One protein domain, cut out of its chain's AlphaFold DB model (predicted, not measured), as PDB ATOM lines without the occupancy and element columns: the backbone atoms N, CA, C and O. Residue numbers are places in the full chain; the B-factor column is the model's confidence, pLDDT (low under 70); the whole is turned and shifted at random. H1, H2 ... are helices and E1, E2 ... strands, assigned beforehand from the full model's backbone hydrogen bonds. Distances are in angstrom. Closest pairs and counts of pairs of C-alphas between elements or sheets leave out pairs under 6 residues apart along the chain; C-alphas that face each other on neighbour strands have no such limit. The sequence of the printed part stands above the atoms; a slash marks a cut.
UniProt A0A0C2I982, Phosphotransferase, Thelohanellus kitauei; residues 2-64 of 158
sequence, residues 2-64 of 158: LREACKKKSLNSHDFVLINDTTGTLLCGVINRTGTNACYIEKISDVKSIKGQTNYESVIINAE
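What this domain is: This is residues 2 to 64 of the 158 residues of the protein "Phosphotransferase" of Thelohanellus kitauei (UniProt A0A0C2I982). A narrow strip of three antiparallel strands, with E1 and E3 paired to different parts of the long strand E2, has the short helix H2 packed on one face; from H2 the stretch of residues 9 to 20 leads away to H1, a lone helix far from the sheet. A wide loop, residues 44 to 57, joins E2 to E3 at the other end of the strip from the E1 to E2 turn. The printed part has 63 residues with two named helices and three named strands, in the order H1 H2 E1 E2 E3; the sheet's order is E1 - E2 - E3, and the class is mixed, helices and strands, with 29 residues in named elements, under half. It is only just loose, close to extended, with a radius of gyration of the C-alphas of 15.7 A and a flat outline of 43 by 37 by 17 A.

How they stand to each other: E1, residues 29 to 32, E2, residues 36 to 43, and E3, residues 58 to 62, form a meander, each strand the antiparallel neighbour of the one before. In the hairpin of E1 and E2, N 31 and O 37 are within hydrogen-bond range at 2.8 A. In the hairpin of E2 and E3, N 42 and O 59 are at 2.8 A. H2, residues 21 to 25, is on the sheet, over E2, at a height over the sheet of 7.1 A; their closest C-alphas, those of Thr 23 and Cys 39, are 5.8 A apart. H1, residues 2 to 8, is not on the sheet and is apart from H2. In H1 and H2 every O i to N i+4 pair is within hydrogen-bond range.

Where its parts are: E2 measures 23.4 A, from C-alpha 36 at (138.317, 163.619, 141.518) to C-alpha 43. E3 measures 13.0 A and ends at C-alpha 62, (127.461, 167.722, 143.094). H1 begins at C-alpha 2, (123.640, 157.405, 162.173).

The domain as a whole: The C-alphas farthest apart, those of Ser 10 and Asp 46, are 43.1 A apart. The links H1 to H2 and E2 to E3 are long. The printed part has no cut; pLDDT is under 70 at residues 26 to 29.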
ATOM      1  N   LEU A   2     122.913 156.410 161.335       87.38
ATOM      2  CA  LEU A   2     123.640 157.405 162.173       87.38
ATOM      3  C   LEU A   2     122.825 157.916 163.379       87.38
ATOM      4  O   LEU A   2     123.281 157.843 164.515       87.38
ATOM      5  N   ARG A   3     121.582 158.363 163.153       86.69
ATOM      6  CA  ARG A   3     120.689 158.860 164.223       86.69
ATOM      7  C   ARG A   3     120.466 157.825 165.331       86.69
ATOM      8  O   ARG A   3     120.445 158.157 166.508       86.69
ATOM      9  N   GLU A   4     120.325 156.558 164.952       87.62
ATOM     10  CA  GLU A   4     120.193 155.443 165.897       87.62
ATOM     11  C   GLU A   4     121.484 155.197 166.684       87.62
ATOM     12  O   GLU A   4     121.417 154.927 167.879       87.62
ATOM     13  N   ALA A   5     122.653 155.321 166.047       89.25
ATOM     14  CA  ALA A   5     123.939 155.222 166.731       89.25
ATOM     15  C   ALA A   5     124.135 156.368 167.740       89.25
ATOM     16  O   ALA A   5     124.540 156.111 168.872       89.25
ATOM     17  N   CYS A   6     123.764 157.602 167.379       89.69
ATOM     18  CA  CYS A   6     123.764 158.749 168.292       89.69
ATOM     19  C   CYS A   6     122.834 158.518 169.490       89.69
ATOM     20  O   CYS A   6     123.258 158.695 170.632       89.69
ATOM     21  N   LYS A   7     121.608 158.025 169.251       88.00
ATOM     22  CA  LYS A   7     120.655 157.663 170.317       88.00
ATOM     23  C   LYS A   7     121.212 156.590 171.255       88.00
ATOM     24  O   LYS A   7     121.139 156.753 172.466       88.00
ATOM     25  N   LYS A   8     121.827 155.527 170.717       92.75
ATOM     26  CA  LYS A   8     122.480 154.471 171.519       92.75
ATOM     27  C   LYS A   8     123.636 154.994 172.380       92.75
ATOM     28  O   LYS A   8     124.000 154.350 173.358       92.75
ATOM     29  N   LYS A   9     124.233 156.126 172.006       93.00
ATOM     30  CA  LYS A   9     125.337 156.778 172.722       93.00
ATOM     31  C   LYS A   9     124.887 157.971 173.572       93.00
ATOM     32  O   LYS A   9     125.744 158.692 174.068       93.00
ATOM     33  N   SER A  10     123.579 158.185 173.736       90.75
ATOM     34  CA  SER A  10     123.014 159.332 174.463       90.75
ATOM     35  C   SER A  10     123.512 160.691 173.943       90.75
ATOM     36  O   SER A  10     123.625 161.652 174.702       90.75
ATOM     37  N   LEU A  11     123.822 160.780 172.644       87.44
ATOM     38  CA  LEU A  11     124.224 162.024 171.992       87.44
ATOM     39  C   LEU A  11     122.978 162.799 171.555       87.44
ATOM     40  O   LEU A  11     122.157 162.289 170.789       87.44
ATOM     41  N   ASN A  12     122.853 164.036 172.032       80.06
ATOM     42  CA  ASN A  12     121.657 164.859 171.867       80.06
ATOM     43  C   ASN A  12     121.703 165.712 170.584       80.06
ATOM     44  O   ASN A  12     121.668 166.939 170.633       80.06
ATOM     45  N   SER A  13     121.825 165.061 169.425       78.88
ATOM     46  CA  SER A  13     121.853 165.725 168.113       78.88
ATOM     47  C   SER A  13     120.534 165.490 167.378       78.88
ATOM     48  O   SER A  13     120.148 164.344 167.141       78.88
ATOM     49  N   HIS A  14     119.841 166.572 167.024       72.94
ATOM     50  CA  HIS A  14     118.522 166.529 166.380       72.94
ATOM     51  C   HIS A  14     118.595 166.882 164.891       72.94
ATOM     52  O   HIS A  14     117.967 166.208 164.065       72.94
ATOM     53  N   ASP A  15     119.447 167.841 164.545       82.19
ATOM     54  CA  ASP A  15     119.640 168.314 163.181       82.19
ATOM     55  C   ASP A  15     120.874 167.668 162.560       82.19
ATOM     56  O   ASP A  15     121.957 167.647 163.142       82.19
ATOM     57  N   PHE A  16     120.691 167.100 161.372       83.62
ATOM     58  CA  PHE A  16     121.768 166.489 160.604       83.62
ATOM     59  C   PHE A  16     121.673 167.011 159.186       83.62
ATOM     60  O   PHE A  16     120.620 166.898 158.557       83.62
ATOM     61  N   VAL A  17     122.791 167.520 158.689       83.75
ATOM     62  CA  VAL A  17     122.970 167.840 157.280       83.75
ATOM     63  C   VAL A  17     123.992 166.852 156.740       83.75
ATOM     64  O   VAL A  17     125.082 166.718 157.295       83.75
ATOM     65  N   LEU A  18     123.616 166.122 155.693       85.62
ATOM     66  CA  LEU A  18     124.542 165.285 154.946       85.62
ATOM     67  C   LEU A  18     125.004 166.089 153.737       85.62
ATOM     68  O   LEU A  18     124.180 166.487 152.917       85.62
ATOM     69  N   ILE A  19     126.304 166.337 153.652       86.62
ATOM     70  CA  ILE A  19     126.923 167.061 152.542       86.62
ATOM     71  C   ILE A  19     128.014 166.196 151.916       86.62
ATOM     72  O   ILE A  19     128.676 165.430 152.617       86.62
ATOM     73  N   ASN A  20     128.192 166.331 150.602       87.81
ATOM     74  CA  ASN A  20     129.370 165.816 149.913       87.81
ATOM     75  C   ASN A  20     130.592 166.682 150.285       87.81
ATOM     76  O   ASN A  20     130.463 167.879 150.556       87.81
ATOM     77  N   ASP A  21     131.777 166.080 150.326       84.75
ATOM     78  CA  ASP A  21     133.034 166.744 150.685       84.75
ATOM     79  C   ASP A  21     133.392 167.900 149.734       84.75
ATOM     80  O   ASP A  21     133.795 168.977 150.180       84.75
ATOM     81  N   THR A  22     133.162 167.719 148.435       79.75
ATOM     82  CA  THR A  22     133.355 168.723 147.382       79.75
ATOM     83  C   THR A  22     132.391 169.886 147.573       79.75
ATOM     84  O   THR A  22     132.798 171.041 147.483       79.75
ATOM     85  N   THR A  23     131.138 169.601 147.939       79.50
ATOM     86  CA  THR A  23     130.143 170.620 148.320       79.50
ATOM     87  C   THR A  23     130.542 171.390 149.583       79.50
ATOM     88  O   THR A  23     130.337 172.599 149.653       79.50
ATOM     89  N   GLY A  24     131.120 170.714 150.578       77.25
ATOM     90  CA  GLY A  24     131.578 171.343 151.822       77.25
ATOM     91  C   GLY A  24     132.865 172.163 151.679       77.25
ATOM     92  O   GLY A  24     133.087 173.081 152.465       77.25
ATOM     93  N   THR A  25     133.707 171.847 150.689       71.25
ATOM     94  CA  THR A  25     135.037 172.457 150.520       71.25
ATOM     95  C   THR A  25     134.972 173.883 149.975       71.25
ATOM     96  O   THR A  25     135.762 174.730 150.384       71.25
ATOM     97  N   LEU A  26     134.039 174.181 149.075       59.22
ATOM     98  CA  LEU A  26     133.776 175.528 148.577       59.22
ATOM     99  C   LEU A  26     132.507 175.413 147.737       59.22
ATOM    100  O   LEU A  26     132.452 174.549 146.873       59.22
ATOM    101  N   LEU A  27     131.511 176.271 147.944       59.81
ATOM    102  CA  LEU A  27     130.220 176.223 147.239       59.81
ATOM    103  C   LEU A  27     130.311 176.230 145.688       59.81
ATOM    104  O   LEU A  27     129.305 175.983 145.037       59.81
ATOM    105  N   CYS A  28     131.504 176.430 145.113       61.59
ATOM    106  CA  CYS A  28     131.910 176.039 143.760       61.59
ATOM    107  C   CYS A  28     133.362 175.526 143.821       61.59
ATOM    108  O   CYS A  28     134.282 176.335 143.973       61.59
ATOM    109  N   GLY A  29     133.596 174.217 143.740       69.81
ATOM    110  CA  GLY A  29     134.911 173.639 144.023       69.81
ATOM    111  C   GLY A  29     135.216 172.388 143.211       69.81
ATOM    112  O   GLY A  29     134.323 171.622 142.866       69.81
ATOM    113  N   VAL A  30     136.503 172.179 142.933       78.19
ATOM    114  CA  VAL A  30     137.042 170.942 142.357       78.19
ATOM    115  C   VAL A  30     137.946 170.303 143.401       78.19
ATOM    116  O   VAL A  30     138.844 170.958 143.934       78.19
ATOM    117  N   ILE A  31     137.729 169.024 143.681       78.25
ATOM    118  CA  ILE A  31     138.657 168.201 144.452       78.25
ATOM    119  C   ILE A  31     139.404 167.322 143.460       78.25
ATOM    120  O   ILE A  31     138.780 166.585 142.711       78.25
ATOM    121  N   ASN A  32     140.735 167.388 143.474       78.25
ATOM    122  CA  ASN A  32     141.597 166.436 142.779       78.25
ATOM    123  C   ASN A  32     142.717 165.996 143.729       78.25
ATOM    124  O   ASN A  32     143.701 166.711 143.938       78.25
ATOM    125  N   ARG A  33     142.519 164.851 144.383       77.62
ATOM    126  CA  ARG A  33     143.481 164.235 145.309       77.62
ATOM    127  C   ARG A  33     143.495 162.725 145.083       77.62
ATOM    128  O   ARG A  33     143.954 162.269 144.045       77.62
ATOM    129  N   THR A  34     143.001 161.950 146.047       78.44
ATOM    130  CA  THR A  34     142.803 160.504 145.901       78.44
ATOM    131  C   THR A  34     141.720 160.225 144.864       78.44
ATOM    132  O   THR A  34     141.930 159.422 143.961       78.44
ATOM    133  N   GLY A  35     140.598 160.936 144.977       81.00
ATOM    134  CA  GLY A  35     139.531 160.965 143.984       81.00
ATOM    135  C   GLY A  35     139.471 162.297 143.245       81.00
ATOM    136  O   GLY A  35     140.195 163.240 143.599       81.00
ATOM    137  N   THR A  36     138.621 162.366 142.222       84.44
ATOM    138  CA  THR A  36     138.317 163.619 141.518       84.44
ATOM    139  C   THR A  36     136.824 163.876 141.436       84.44
ATOM    140  O   THR A  36     136.069 163.045 140.942       84.44
ATOM    141  N   ASN A  37     136.410 165.061 141.875       88.50
ATOM    142  CA  ASN A  37     135.024 165.491 141.805       88.50
ATOM    143  C   ASN A  37     134.918 167.017 141.664       88.50
ATOM    144  O   ASN A  37     135.873 167.752 141.932       88.50
ATOM    145  N   ALA A  38     133.751 167.500 141.248       89.44
ATOM    146  CA  ALA A  38     133.425 168.914 141.211       89.44
ATOM    147  C   ALA A  38     132.007 169.173 141.718       89.44
ATOM    148  O   ALA A  38     131.094 168.363 141.548       89.44
ATOM    149  N   CYS A  39     131.819 170.355 142.292       90.81
ATOM    150  CA  CYS A  39     130.511 170.910 142.573       90.81
ATOM    151  C   CYS A  39     130.415 172.339 142.036       90.81
ATOM    152  O   CYS A  39     131.419 173.049 141.914       90.81
ATOM    153  N   TYR A  40     129.202 172.765 141.712       89.94
ATOM    154  CA  TYR A  40     128.934 174.120 141.245       89.94
ATOM    155  C   TYR A  40     127.520 174.558 141.622       89.94
ATOM    156  O   TYR A  40     126.668 173.733 141.951       89.94
ATOM    157  N   ILE A  41     127.272 175.865 141.579       91.75
ATOM    158  CA  ILE A  41     125.934 176.432 141.757       91.75
ATOM    159  C   ILE A  41     125.238 176.475 140.399       91.75
ATOM    160  O   ILE A  41     125.754 177.084 139.462       91.75
ATOM    161  N   GLU A  42     124.055 175.874 140.323       92.69
ATOM    162  CA  GLU A  42     123.181 175.893 139.152       92.69
ATOM    163  C   GLU A  42     121.879 176.636 139.463       92.69
ATOM    164  O   GLU A  42     121.381 176.624 140.597       92.69
ATOM    165  N   LYS A  43     121.291 177.271 138.453       93.38
ATOM    166  CA  LYS A  43     119.949 177.840 138.546       93.38
ATOM    167  C   LYS A  43     118.929 176.722 138.635       93.38
ATOM    168  O   LYS A  43     118.912 175.803 137.821       93.38
ATOM    169  N   ILE A  44     117.989 176.840 139.568       93.19
ATOM    170  CA  ILE A  44     116.932 175.828 139.709       93.19
ATOM    171  C   ILE A  44     116.096 175.695 138.426       93.19
ATOM    172  O   ILE A  44     115.647 174.594 138.114       93.19
ATOM    173  N   SER A  45     115.941 176.777 137.655       91.44
ATOM    174  CA  SER A  45     115.254 176.758 136.356       91.44
ATOM    175  C   SER A  45     115.853 175.771 135.352       91.44
ATOM    176  O   SER A  45     115.132 175.280 134.485       91.44
ATOM    177  N   ASP A  46     117.144 175.468 135.483       93.00
ATOM    178  CA  ASP A  46     117.901 174.668 134.521       93.00
ATOM    179  C   ASP A  46     117.987 173.189 134.971       93.00
ATOM    180  O   ASP A  46     118.280 172.290 134.177       93.00
ATOM    181  N   VAL A  47     117.608 172.894 136.224       92.50
ATOM    182  CA  VAL A  47     117.631 171.550 136.822       92.50
ATOM    183  C   VAL A  47     116.280 170.848 136.674       92.50
ATOM    184  O   VAL A  47     115.410 170.891 137.543       92.50
ATOM    185  N   LYS A  48     116.125 170.097 135.580       90.69
ATOM    186  CA  LYS A  48     114.873 169.394 135.221       90.69
ATOM    187  C   LYS A  48     114.393 168.347 136.238       90.69
ATOM    188  O   LYS A  48     113.233 167.939 136.193       90.69
ATOM    189  N   SER A  49     115.277 167.850 137.102       90.19
ATOM    190  CA  SER A  49     114.960 166.797 138.076       90.19
ATOM    191  C   SER A  49     114.247 167.320 139.327       90.19
ATOM    192  O   SER A  49     113.556 166.543 139.991       90.19
ATOM    193  N   ILE A  50     114.367 168.614 139.641       87.19
ATOM    194  CA  ILE A  50     113.681 169.229 140.779       87.19
ATOM    195  C   ILE A  50     112.214 169.438 140.399       87.19
ATOM    196  O   ILE A  50     111.881 170.219 139.511       87.19
ATOM    197  N   LYS A  51     111.321 168.709 141.073       82.75
ATOM    198  CA  LYS A  51     109.869 168.817 140.887       82.75
ATOM    199  C   LYS A  51     109.258 169.652 142.008       82.75
ATOM    200  O   LYS A  51     109.565 169.431 143.176       82.75
ATOM    201  N   GLY A  52     108.324 170.529 141.651       80.50
ATOM    202  CA  GLY A  52     107.590 171.373 142.596       80.50
ATOM    203  C   GLY A  52     108.095 172.813 142.635       80.50
ATOM    204  O   GLY A  52     109.134 173.145 142.071       80.50
ATOM    205  N   GLN A  53     107.315 173.682 143.275       76.75
ATOM    206  CA  GLN A  53     107.714 175.066 143.501       76.75
ATOM    207  C   GLN A  53     108.693 175.136 144.670       76.75
ATOM    208  O   GLN A  53     108.498 174.501 145.706       76.75
ATOM    209  N   THR A  54     109.740 175.927 144.493       84.00
ATOM    210  CA  THR A  54     110.743 176.227 145.508       84.00
ATOM    211  C   THR A  54     110.958 177.732 145.529       84.00
ATOM    212  O   THR A  54     110.892 178.384 144.491       84.00
ATOM    213  N   ASN A  55     111.199 178.279 146.719       88.94
ATOM    214  CA  ASN A  55     111.472 179.705 146.910       88.94
ATOM    215  C   ASN A  55     112.956 180.052 146.697       88.94
ATOM    216  O   ASN A  55     113.355 181.191 146.920       88.94
ATOM    217  N   TYR A  56     113.782 179.073 146.326       89.00
ATOM    218  CA  TYR A  56     115.206 179.258 146.067       89.00
ATOM    219  C   TYR A  56     115.456 179.487 144.571       89.00
ATOM    220  O   TYR A  56     114.813 178.862 143.729       89.00
ATOM    221  N   GLU A  57     116.422 180.344 144.242       91.56
ATOM    222  CA  GLU A  57     116.807 180.645 142.852       91.56
ATOM    223  C   GLU A  57     117.897 179.703 142.318       91.56
ATOM    224  O   GLU A  57     118.056 179.519 141.109       91.56
ATOM    225  N   SER A  58     118.665 179.088 143.217       92.44
ATOM    226  CA  SER A  58     119.822 178.268 142.867       92.44
ATOM    227  C   SER A  58     119.966 177.061 143.784       92.44
ATOM    228  O   SER A  58     119.452 177.036 144.905       92.44
ATOM    229  N   VAL A  59     120.674 176.054 143.292       91.50
ATOM    230  CA  VAL A  59     120.963 174.795 143.975       91.50
ATOM    231  C   VAL A  59     122.417 174.417 143.722       91.50
ATOM    232  O   VAL A  59     122.976 174.736 142.677       91.50
ATOM    233  N   ILE A  60     123.049 173.745 144.679       90.88
ATOM    234  CA  ILE A  60     124.394 173.207 144.473       90.88
ATOM    235  C   ILE A  60     124.260 171.844 143.805       90.88
ATOM    236  O   ILE A  60     123.592 170.951 144.330       90.88
ATOM    237  N   ILE A  61     124.925 171.680 142.671       90.94
ATOM    238  CA  ILE A  61     125.065 170.408 141.981       90.94
ATOM    239  C   ILE A  61     126.397 169.799 142.383       90.94
ATOM    240  O   ILE A  61     127.459 170.366 142.143       90.94
ATOM    241  N   ASN A  62     126.328 168.624 142.996       91.38
ATOM    242  CA  ASN A  62     127.461 167.722 143.094       91.38
ATOM    243  C   ASN A  62     127.499 166.888 141.812       91.38
ATOM    244  O   ASN A  62     126.557 166.140 141.551       91.38
ATOM    245  N   ALA A  63     128.534 167.069 140.997       90.38
ATOM    246  CA  ALA A  63     128.579 166.482 139.665       90.38
ATOM    247  C   ALA A  63     128.957 164.995 139.678       90.38
ATOM    248  O   ALA A  63     128.616 164.301 138.727       90.38
ATOM    249  N   GLU A  64     129.642 164.520 140.725       90.81
ATOM    250  CA  GLU A  64     130.214 163.165 140.792       90.81
ATOM    251  C   GLU A  64     130.998 162.819 139.513       90.81
ATOM    252  O   GLU A  64     130.769 161.797 138.869       90.81
TER     253      GLU A  64